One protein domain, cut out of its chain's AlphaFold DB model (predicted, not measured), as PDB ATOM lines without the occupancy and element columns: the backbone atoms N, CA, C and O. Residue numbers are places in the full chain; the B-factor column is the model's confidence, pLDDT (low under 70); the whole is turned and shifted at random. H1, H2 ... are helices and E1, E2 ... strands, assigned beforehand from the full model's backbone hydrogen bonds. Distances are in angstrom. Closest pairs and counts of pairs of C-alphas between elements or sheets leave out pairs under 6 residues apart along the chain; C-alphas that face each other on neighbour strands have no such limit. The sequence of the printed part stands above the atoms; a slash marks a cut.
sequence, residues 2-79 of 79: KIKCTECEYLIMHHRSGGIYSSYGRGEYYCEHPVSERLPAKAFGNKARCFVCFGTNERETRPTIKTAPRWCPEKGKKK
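This is residues 2 to 79 of the 79 residues of an uncharacterized protein of uncultured Ruminococcus sp (UniProt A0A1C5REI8). With little regular structure, this is a small antiparallel sheet, E1 - E2 - E3, amid loops, with two four-residue helices, H1 and H2, off the sheet. The loop of the E1 and E2 hairpin makes one end of the long axis, the last residues the other. The printed part has 78 residues, 23 in named elements: E1, E2, H1, E3, H2, class mixed. It is compact, radius of gyration of the C-alphas 12.8 A, spanning 40 by 25 by 17 A.

Inner strand E2, residues 27 to 31, forms a hairpin with E1, residues 11 to 16; N 12 and O 30 are 2.9 A apart. E3, residues 51 to 54, is antiparallel to E2, with N 29 and O 53 at 2.9 A. H1, residues 41 to 44, and H2, residues 73 to 76, are apart; each is too short for an O i to N i+4 pair.

E1 runs 14.2 A from C-alpha 11 at (76.619, -13.921, 34.637), E2 13.1 A, E3 8.7 A. H2 ends at C-alpha 76, (88.786, -2.021, 32.152).

The printed part has no cut. The link E3 to H2 is long. Residues 16 to 26, among others, have pLDDT under 70.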
ATOM      1  N   LYS A   2      87.189  -3.092  41.747       53.06
ATOM      2  CA  LYS A   2      87.288  -4.319  40.931       53.06
ATOM      3  C   LYS A   2      85.877  -4.872  40.732       53.06
ATOM      4  O   LYS A   2      85.260  -5.281  41.709       53.06
ATOM      5  N   ILE A   3      85.386  -4.882  39.498       64.75
ATOM      6  CA  ILE A   3      84.087  -5.477  39.165       64.75
ATOM      7  C   ILE A   3      84.180  -6.986  39.405       64.75
ATOM      8  O   ILE A   3      85.051  -7.666  38.846       64.75
ATOM      9  N   LYS A   4      83.324  -7.501  40.290       70.12
ATOM     10  CA  LYS A   4      83.199  -8.938  40.523       70.12
ATOM     11  C   LYS A   4      82.174  -9.488  39.543       70.12
ATOM     12  O   LYS A   4      81.036  -9.035  39.528       70.12
ATOM     13  N   CYS A   5      82.554 -10.493  38.757       76.06
ATOM     14  CA  CYS A   5      81.590 -11.174  37.889       76.06
ATOM     15  C   CYS A   5      80.457 -11.835  38.681       76.06
ATOM     16  O   CYS A   5      79.365 -11.952  38.151       76.06
ATOM     17  N   THR A   6      80.679 -12.219  39.943       73.44
ATOM     18  CA  THR A   6      79.636 -12.779  40.820       73.44
ATOM     19  C   THR A   6      78.472 -11.829  41.082       73.44
ATOM     20  O   THR A   6      77.402 -12.292  41.443       73.44
ATOM     21  N   GLU A   7      78.689 -10.520  40.947       75.19
ATOM     22  CA  GLU A   7      77.672  -9.479  41.152       75.19
ATOM     23  C   GLU A   7      77.193  -8.904  39.805       75.19
ATOM     24  O   GLU A   7      76.543  -7.867  39.757       75.19
ATOM     25  N   CYS A   8      77.559  -9.549  38.692       77.69
ATOM     26  CA  CYS A   8      77.206  -9.117  37.349       77.69
ATOM     27  C   CYS A   8      75.900  -9.784  36.912       77.69
ATOM     28  O   CYS A   8      75.817 -11.010  36.887       77.69
ATOM     29  N   GLU A   9      74.916  -8.979  36.510       81.75
ATOM     30  CA  GLU A   9      73.625  -9.449  35.978       81.75
ATOM     31  C   GLU A   9      73.775 -10.329  34.728       81.75
ATOM     32  O   GLU A   9      72.968 -11.218  34.490       81.75
ATOM     33  N   TYR A  10      74.854 -10.129  33.965       83.56
ATOM     34  CA  TYR A  10      75.142 -10.889  32.751       83.56
ATOM     35  C   TYR A  10      75.774 -12.259  33.025       83.56
ATOM     36  O   TYR A  10      76.093 -12.968  32.072       83.56
ATOM     37  N   LEU A  11      76.050 -12.621  34.285       83.62
ATOM     38  CA  LEU A  11      76.619 -13.921  34.637       83.62
ATOM     39  C   LEU A  11      75.500 -14.951  34.829       83.62
ATOM     40  O   LEU A  11      74.925 -15.067  35.909       83.62
ATOM     41  N   ILE A  12      75.244 -15.741  33.790       85.44
ATOM     42  CA  ILE A  12      74.146 -16.704  33.744       85.44
ATOM     43  C   ILE A  12      74.685 -18.131  33.803       85.44
ATOM     44  O   ILE A  12      75.726 -18.464  33.235       85.44
ATOM     45  N   MET A  13      73.984 -18.998  34.530       84.12
ATOM     46  CA  MET A  13      74.280 -20.429  34.562       84.12
ATOM     47  C   MET A  13      73.573 -21.113  33.394       84.12
ATOM     48  O   MET A  13      72.348 -21.150  33.368       84.12
ATOM     49  N   HIS A  14      74.329 -21.680  32.454       78.75
ATOM     50  CA  HIS A  14      73.741 -22.374  31.296       78.75
ATOM     51  C   HIS A  14      73.550 -23.861  31.543       78.75
ATOM     52  O   HIS A  14      72.574 -24.452  31.090       78.75
ATOM     53  N   HIS A  15      74.496 -24.484  32.240       72.50
ATOM     54  CA  HIS A  15      74.467 -25.919  32.441       72.50
ATOM     55  C   HIS A  15      74.605 -26.247  33.914       72.50
ATOM     56  O   HIS A  15      75.463 -25.708  34.612       72.50
ATOM     57  N   ARG A  16      73.755 -27.162  34.376       67.88
ATOM     58  CA  ARG A  16      73.895 -27.806  35.672       67.88
ATOM     59  C   ARG A  16      74.199 -29.268  35.410       67.88
ATOM     60  O   ARG A  16      73.305 -30.027  35.045       67.88
ATOM     61  N   SER A  17      75.450 -29.662  35.601       62.75
ATOM     62  CA  SER A  17      75.835 -31.055  35.447       62.75
ATOM     63  C   SER A  17      75.147 -31.870  36.547       62.75
ATOM     64  O   SER A  17      75.394 -31.675  37.740       62.75
ATOM     65  N   GLY A  18      74.222 -32.748  36.147       55.31
ATOM     66  CA  GLY A  18      73.454 -33.621  37.044       55.31
ATOM     67  C   GLY A  18      74.253 -34.813  37.587       55.31
ATOM     68  O   GLY A  18      73.689 -35.673  38.259       55.31
ATOM     69  N   GLY A  19      75.549 -34.881  37.272       49.44
ATOM     70  CA  GLY A  19      76.412 -36.032  37.500       49.44
ATOM     71  C   GLY A  19      76.867 -36.214  38.947       49.44
ATOM     72  O   GLY A  19      77.175 -35.272  39.672       49.44
ATOM     73  N   ILE A  20      76.965 -37.483  39.322       51.44
ATOM     74  CA  ILE A  20      77.141 -38.073  40.655       51.44
ATOM     75  C   ILE A  20      78.564 -37.847  41.227       51.44
ATOM     76  O   ILE A  20      78.916 -38.397  42.264       51.44
ATOM     77  N   TYR A  21      79.421 -37.041  40.588       43.47
ATOM     78  CA  TYR A  21      80.859 -37.069  40.867       43.47
ATOM     79  C   TYR A  21      81.397 -35.801  41.542       43.47
ATOM     80  O   TYR A  21      81.369 -34.689  41.014       43.47
ATOM     81  N   SER A  22      81.921 -36.028  42.740       52.53
ATOM     82  CA  SER A  22      82.413 -35.114  43.773       52.53
ATOM     83  C   SER A  22      83.614 -34.212  43.401       52.53
ATOM     84  O   SER A  22      84.349 -33.806  44.301       52.53
ATOM     85  N   SER A  23      83.868 -33.887  42.125       52.38
ATOM     86  CA  SER A  23      85.172 -33.300  41.737       52.38
ATOM     87  C   SER A  23      85.158 -32.046  40.861       52.38
ATOM     88  O   SER A  23      86.151 -31.325  40.873       52.38
ATOM     89  N   TYR A  24      84.071 -31.710  40.163       53.25
ATOM     90  CA  TYR A  24      83.998 -30.469  39.379       53.25
ATOM     91  C   TYR A  24      82.697 -29.722  39.691       53.25
ATOM     92  O   TYR A  24      81.691 -30.321  40.073       53.25
ATOM     93  N   GLY A  25      82.743 -28.392  39.651       58.06
ATOM     94  CA  GLY A  25      81.609 -27.528  39.973       58.06
ATOM     95  C   GLY A  25      80.333 -27.913  39.234       58.06
ATOM     96  O   GLY A  25      80.387 -28.172  38.035       58.06
ATOM     97  N   ARG A  26      79.184 -27.944  39.925       65.94
ATOM     98  CA  ARG A  26      77.927 -28.406  39.310       65.94
ATOM     99  C   ARG A  26      77.374 -27.435  38.265       65.94
ATOM    100  O   ARG A  26      76.665 -27.888  37.380       65.94
ATOM    101  N   GLY A  27      77.655 -26.135  38.366       76.00
ATOM    102  CA  GLY A  27      77.153 -25.117  37.435       76.00
ATOM    103  C   GLY A  27      78.220 -24.618  36.466       76.00
ATOM    104  O   GLY A  27      79.322 -24.293  36.888       76.00
ATOM    105  N   GLU A  28      77.911 -24.493  35.185       83.25
ATOM    106  CA  GLU A  28      78.732 -23.743  34.236       83.25
ATOM    107  C   GLU A  28      78.166 -22.336  34.073       83.25
ATOM    108  O   GLU A  28      77.017 -22.165  33.659       83.25
ATOM    109  N   TYR A  29      78.981 -21.334  34.395       84.38
ATOM    110  CA  TYR A  29      78.614 -19.931  34.279       84.38
ATOM    111  C   TYR A  29      79.228 -19.307  33.037       84.38
ATOM    112  O   TYR A  29      80.449 -19.340  32.835       84.38
ATOM    113  N   TYR A  30      78.370 -18.664  32.261       85.94
ATOM    114  CA  TYR A  30      78.704 -17.939  31.052       85.94
ATOM    115  C   TYR A  30      78.285 -16.476  31.189       85.94
ATOM    116  O   TYR A  30      77.471 -16.114  32.035       85.94
ATOM    117  N   CYS A  31      78.902 -15.616  30.386       85.25
ATOM    118  CA  CYS A  31      78.558 -14.206  30.313       85.25
ATOM    119  C   CYS A  31      77.727 -13.924  29.059       85.25
ATOM    120  O   CYS A  31      78.260 -13.978  27.951       85.25
ATOM    121  N   GLU A  32      76.465 -13.546  29.236       85.81
ATOM    122  CA  GLU A  32      75.553 -13.165  28.144       85.81
ATOM    123  C   GLU A  32      75.633 -11.671  27.804       85.81
ATOM    124  O   GLU A  32      74.701 -11.066  27.285       85.81
ATOM    125  N   HIS A  33      76.759 -11.022  28.106       84.00
ATOM    126  CA  HIS A  33      76.920  -9.627  27.734       84.00
ATOM    127  C   HIS A  33      77.004  -9.522  26.196       84.00
ATOM    128  O   HIS A  33      77.831 -10.195  25.576       84.00
ATOM    129  N   PRO A  34      76.283  -8.590  25.544       80.50
ATOM    130  CA  PRO A  34      76.322  -8.443  24.081       80.50
ATOM    131  C   PRO A  34      77.719  -8.128  23.524       80.50
ATOM    132  O   PRO A  34      77.987  -8.272  22.333       80.50
ATOM    133  N   VAL A  35      78.642  -7.681  24.381       80.38
ATOM    134  CA  VAL A  35      80.032  -7.428  24.009       80.38
ATOM    135  C   VAL A  35      80.839  -8.723  24.058       80.38
ATOM    136  O   VAL A  35      81.660  -8.925  23.170       80.38
ATOM    137  N   SER A  36      80.589  -9.636  25.008       76.75
ATOM    138  CA  SER A  36      81.255 -10.944  25.015       76.75
ATOM    139  C   SER A  36      80.842 -11.801  23.823       76.75
ATOM    140  O   SER A  36      81.697 -12.431  23.203       76.75
ATOM    141  N   GLU A  37      79.590 -11.717  23.385       75.75
ATOM    142  CA  GLU A  37      79.144 -12.359  22.142       75.75
ATOM    143  C   GLU A  37      79.790 -11.798  20.872       75.75
ATOM    144  O   GLU A  37      79.769 -12.448  19.829       75.75
ATOM    145  N   ARG A  38      80.390 -10.607  20.919       80.81
ATOM    146  CA  ARG A  38      81.130 -10.027  19.786       80.81
ATOM    147  C   ARG A  38      82.624 -10.321  19.846       80.81
ATOM    148  O   ARG A  38      83.325 -10.104  18.861       80.81
ATOM    149  N   LEU A  39      83.124 -10.840  20.967       78.94
ATOM    150  CA  LEU A  39      84.542 -11.143  21.110       78.94
ATOM    151  C   LEU A  39      84.927 -12.383  20.286       78.94
ATOM    152  O   LEU A  39      84.152 -13.350  20.205       78.94
ATOM    153  N   PRO A  40      86.131 -12.382  19.686       77.88
ATOM    154  CA  PRO A  40      86.647 -13.540  18.973       77.88
ATOM    155  C   PRO A  40      86.923 -14.685  19.955       77.88
ATOM    156  O   PRO A  40      87.329 -14.442  21.091       77.88
ATOM    157  N   ALA A  41      86.788 -15.939  19.509       74.38
ATOM    158  CA  ALA A  41      87.071 -17.128  20.327       74.38
ATOM    159  C   ALA A  41      88.457 -17.066  21.003       74.38
ATOM    160  O   ALA A  41      88.611 -17.425  22.166       74.38
ATOM    161  N   LYS A  42      89.443 -16.473  20.316       75.19
ATOM    162  CA  LYS A  42      90.805 -16.244  20.823       75.19
ATOM    163  C   LYS A  42      90.857 -15.411  22.114       75.19
ATOM    164  O   LYS A  42      91.773 -15.597  22.909       75.19
ATOM    165  N   ALA A  43      89.887 -14.525  22.354       73.56
ATOM    166  CA  ALA A  43      89.790 -13.755  23.597       73.56
ATOM    167  C   ALA A  43      89.411 -14.636  24.805       73.56
ATOM    168  O   ALA A  43      89.819 -14.349  25.931       73.56
ATOM    169  N   PHE A  44      88.679 -15.728  24.564       73.38
ATOM    170  CA  PHE A  44      88.268 -16.716  25.567       73.38
ATOM    171  C   PHE A  44      89.316 -17.824  25.784       73.38
ATOM    172  O   PHE A  44      89.195 -18.628  26.710       73.38
ATOM    173  N   GLY A  45      90.386 -17.833  24.982       73.69
ATOM    174  CA  GLY A  45      91.445 -18.838  25.033       73.69
ATOM    175  C   GLY A  45      90.970 -20.186  24.488       73.69
ATOM    176  O   GLY A  45      90.368 -20.240  23.423       73.69
ATOM    177  N   ASN A  46      91.238 -21.266  25.227       66.00
ATOM    178  CA  ASN A  46      90.840 -22.638  24.870       66.00
ATOM    179  C   ASN A  46      89.474 -23.059  25.436       66.00
ATOM    180  O   ASN A  46      89.091 -24.220  25.312       66.00
ATOM    181  N   LYS A  47      88.764 -22.162  26.127       66.38
ATOM    182  CA  LYS A  47      87.454 -22.474  26.708       66.38
ATOM    183  C   LYS A  47      86.330 -22.061  25.767       66.38
ATOM    184  O   LYS A  47      86.537 -21.268  24.850       66.38
ATOM    185  N   ALA A  48      85.139 -22.596  26.024       74.25
ATOM    186  CA  ALA A  48      83.931 -22.219  25.309       74.25
ATOM    187  C   ALA A  48      83.736 -20.694  25.312       74.25
ATOM    188  O   ALA A  48      84.131 -19.983  26.245       74.25
ATOM    189  N   ARG A  49      83.135 -20.184  24.236       77.12
ATOM    190  CA  ARG A  49      82.836 -18.759  24.098       77.12
ATOM    191  C   ARG A  49      81.999 -18.296  25.287       77.12
ATOM    192  O   ARG A  49      81.126 -19.028  25.738       77.12
ATOM    193  N   CYS A  50      82.282 -17.105  25.805       81.44
ATOM    194  CA  CYS A  50      81.590 -16.534  26.961       81.44
ATOM    195  C   CYS A  50      81.735 -17.319  28.276       81.44
ATOM    196  O   CYS A  50      81.184 -16.880  29.282       81.44
ATOM    197  N   PHE A  51      82.499 -18.417  28.323       83.69
ATOM    198  CA  PHE A  51      82.693 -19.184  29.551       83.69
ATOM    199  C   PHE A  51      83.469 -18.371  30.588       83.69
ATOM    200  O   PHE A  51      84.587 -17.908  30.335       83.69
ATOM    201  N   VAL A  52      82.903 -18.251  31.787       81.38
ATOM    202  CA  VAL A  52      83.507 -17.510  32.894       81.38
ATOM    203  C   VAL A  52      84.127 -18.470  33.901       81.38
ATOM    204  O   VAL A  52      85.338 -18.431  34.133       81.38
ATOM    205  N   CYS A  53      83.314 -19.327  34.518       81.31
ATOM    206  CA  CYS A  53      83.776 -20.230  35.568       81.31
ATOM    207  C   CYS A  53      82.816 -21.389  35.816       81.31
ATOM    208  O   CYS A  53      81.662 -21.363  35.403       81.31
ATOM    209  N   PHE A  54      83.308 -22.382  36.552       81.38
ATOM    210  CA  PHE A  54      82.452 -23.391  37.161       81.38
ATOM    211  C   PHE A  54      81.946 -22.902  38.521       81.38
ATOM    212  O   PHE A  54      82.579 -22.078  39.187       81.38
ATOM    213  N   GLY A  55      80.800 -23.411  38.935       79.19
ATOM    214  CA  GLY A  55      80.193 -23.142  40.220       79.19
ATOM    215  C   GLY A  55      80.736 -24.016  41.340       79.19
ATOM    216  O   GLY A  55      81.604 -24.856  41.130       79.19
ATOM    217  N   THR A  56      80.221 -23.846  42.550       77.50
ATOM    218  CA  THR A  56      80.487 -24.768  43.659       77.50
ATOM    219  C   THR A  56      79.737 -26.093  43.462       77.50
ATOM    220  O   THR A  56      78.821 -26.196  42.639       77.50
ATOM    221  N   ASN A  57      80.131 -27.144  44.193       70.69
ATOM    222  CA  ASN A  57      79.430 -28.440  44.164       70.69
ATOM    223  C   ASN A  57      78.119 -28.428  44.987       70.69
ATOM    224  O   ASN A  57      77.410 -29.427  45.054       70.69
ATOM    225  N   GLU A  58      77.783 -27.299  45.608       71.69
ATOM    226  CA  GLU A  58      76.613 -27.143  46.470       71.69
ATOM    227  C   GLU A  58      75.291 -27.241  45.686       71.69
ATOM    228  O   GLU A  58      75.235 -27.044  44.466       71.69
ATOM    229  N   ARG A  59      74.190 -27.541  46.396       64.19
ATOM    230  CA  ARG A  59      72.835 -27.571  45.811       64.19
ATOM    231  C   ARG A  59      72.461 -26.210  45.220       64.19
ATOM    232  O   ARG A  59      71.878 -26.161  44.135       64.19
ATOM    233  N   GLU A  60      72.831 -25.145  45.915       69.38
ATOM    234  CA  GLU A  60      72.857 -23.778  45.408       69.38
ATOM    235  C   GLU A  60      74.265 -23.502  44.897       69.38
ATOM    236  O   GLU A  60      75.128 -23.014  45.621       69.38
ATOM    237  N   THR A  61      74.529 -23.904  43.654       70.31
ATOM    238  CA  THR A  61      75.840 -23.659  43.057       70.31
ATOM    239  C   THR A  61      76.059 -22.149  42.964       70.31
ATOM    240  O   THR A  61      75.162 -21.400  42.570       70.31
ATOM    241  N   ARG A  62      77.235 -21.701  43.406       77.00
ATOM    242  CA  ARG A  62      77.660 -20.298  43.359       77.00
ATOM    243  C   ARG A  62      78.855 -20.158  42.425       77.00
ATOM    244  O   ARG A  62      79.706 -21.048  42.428       77.00
ATOM    245  N   PRO A  63      78.980 -19.061  41.664       79.00
ATOM    246  CA  PRO A  63      80.129 -18.878  40.794       79.00
ATOM    247  C   PRO A  63      81.412 -18.804  41.626       79.00
ATOM    248  O   PRO A  63      81.510 -18.015  42.565       79.00
ATOM    249  N   THR A  64      82.421 -19.605  41.278       75.62
ATOM    250  CA  THR A  64      83.698 -19.636  42.020       75.62
ATOM    251  C   THR A  64      84.619 -18.462  41.685       75.62
ATOM    252  O   THR A  64      85.658 -18.264  42.322       75.62
ATOM    253  N   ILE A  65      84.266 -17.662  40.677       76.62
ATOM    254  CA  ILE A  65      85.123 -16.594  40.185       76.62
ATOM    255  C   ILE A  65      85.093 -15.367  41.102       76.62
ATOM    256  O   ILE A  65      84.074 -14.720  41.294       76.62
ATOM    257  N   LYS A  66      86.251 -14.983  41.641       67.69
ATOM    258  CA  LYS A  66      86.364 -13.788  42.500       67.69
ATOM    259  C   LYS A  66      86.659 -12.498  41.725       67.69
ATOM    260  O   LYS A  66      86.610 -11.412  42.292       67.69
ATOM    261  N   THR A  67      87.019 -12.601  40.444       69.31
ATOM    262  CA  THR A  67      87.458 -11.463  39.617       69.31
ATOM    263  C   THR A  67      86.941 -11.575  38.190       69.31
ATOM    264  O   THR A  67      86.753 -12.674  37.689       69.31
ATOM    265  N   ALA A  68      86.735 -10.455  37.500       74.56
ATOM    266  CA  ALA A  68      86.328 -10.505  36.101       74.56
ATOM    267  C   ALA A  68      87.399 -11.178  35.201       74.56
ATOM    268  O   ALA A  68      88.608 -10.930  35.383       74.56
ATOM    269  N   PRO A  69      86.998 -12.004  34.212       76.62
ATOM    270  CA  PRO A  69      87.923 -12.589  33.247       76.62
ATOM    271  C   PRO A  69      88.617 -11.494  32.426       76.62
ATOM    272  O   PRO A  69      88.132 -10.371  32.321       76.62
ATOM    273  N   ARG A  70      89.802 -11.786  31.871       75.12
ATOM    274  CA  ARG A  70      90.616 -10.784  31.144       75.12
ATOM    275  C   ARG A  70      89.885 -10.147  29.963       75.12
ATOM    276  O   ARG A  70      90.093  -8.971  29.710       75.12
ATOM    277  N   TRP A  71      89.035 -10.914  29.296       78.19
ATOM    278  CA  TRP A  71      88.233 -10.467  28.163       78.19
ATOM    279  C   TRP A  71      86.966  -9.699  28.571       78.19
ATOM    280  O   TRP A  71      86.267  -9.193  27.702       78.19
ATOM    281  N   CYS A  72      86.640  -9.616  29.869       78.50
ATOM    282  CA  CYS A  72      85.423  -8.950  30.324       78.50
ATOM    283  C   CYS A  72      85.458  -7.455  29.950       78.50
ATOM    284  O   CYS A  72      86.397  -6.761  30.356       78.50
ATOM    285  N   PRO A  73      84.435  -6.946  29.242       72.06
ATOM    286  CA  PRO A  73      84.396  -5.562  28.764       72.06
ATOM    287  C   PRO A  73      84.372  -4.540  29.905       72.06
ATOM    288  O   PRO A  73      84.907  -3.442  29.784       72.06
ATOM    289  N   GLU A  74      83.802  -4.927  31.042       71.56
ATOM    290  CA  GLU A  74      83.650  -4.062  32.207       71.56
ATOM    291  C   GLU A  74      84.933  -3.999  33.053       71.56
ATOM    292  O   GLU A  74      85.188  -3.012  33.736       71.56
ATOM    293  N   LYS A  75      85.834  -4.989  32.952       67.25
ATOM    294  CA  LYS A  75      87.056  -5.061  33.777       67.25
ATOM    295  C   LYS A  75      87.984  -3.846  33.627       67.25
ATOM    296  O   LYS A  75      88.729  -3.538  34.558       67.25
ATOM    297  N   GLY A  76      87.966  -3.194  32.465       58.47
ATOM    298  CA  GLY A  76      88.786  -2.021  32.152       58.47
ATOM    299  C   GLY A  76      88.085  -0.678  32.349       58.47
ATOM    300  O   GLY A  76      88.759   0.352  32.353       58.47
ATOM    301  N   LYS A  77      86.760  -0.659  32.541       55.62
ATOM    302  CA  LYS A  77      86.041   0.587  32.794       55.62
ATOM    303  C   LYS A  77      86.258   0.990  34.250       55.62
ATOM    304  O   LYS A  77      85.605   0.500  35.167       55.62
ATOM    305  N   LYS A  78      87.221   1.889  34.472       44.38
ATOM    306  CA  LYS A  78      87.215   2.739  35.666       44.38
ATOM    307  C   LYS A  78      85.935   3.573  35.585       44.38
ATOM    308  O   LYS A  78      85.856   4.458  34.740       44.38
ATOM    309  N   LYS A  79      84.930   3.212  36.381       48.66
ATOM    310  CA  LYS A  79      83.833   4.123  36.705       48.66
ATOM    311  C   LYS A  79      84.372   5.241  37.589       48.66
ATOM    312  O   LYS A  79      85.239   4.916  38.439       48.66
TER     313      LYS A  79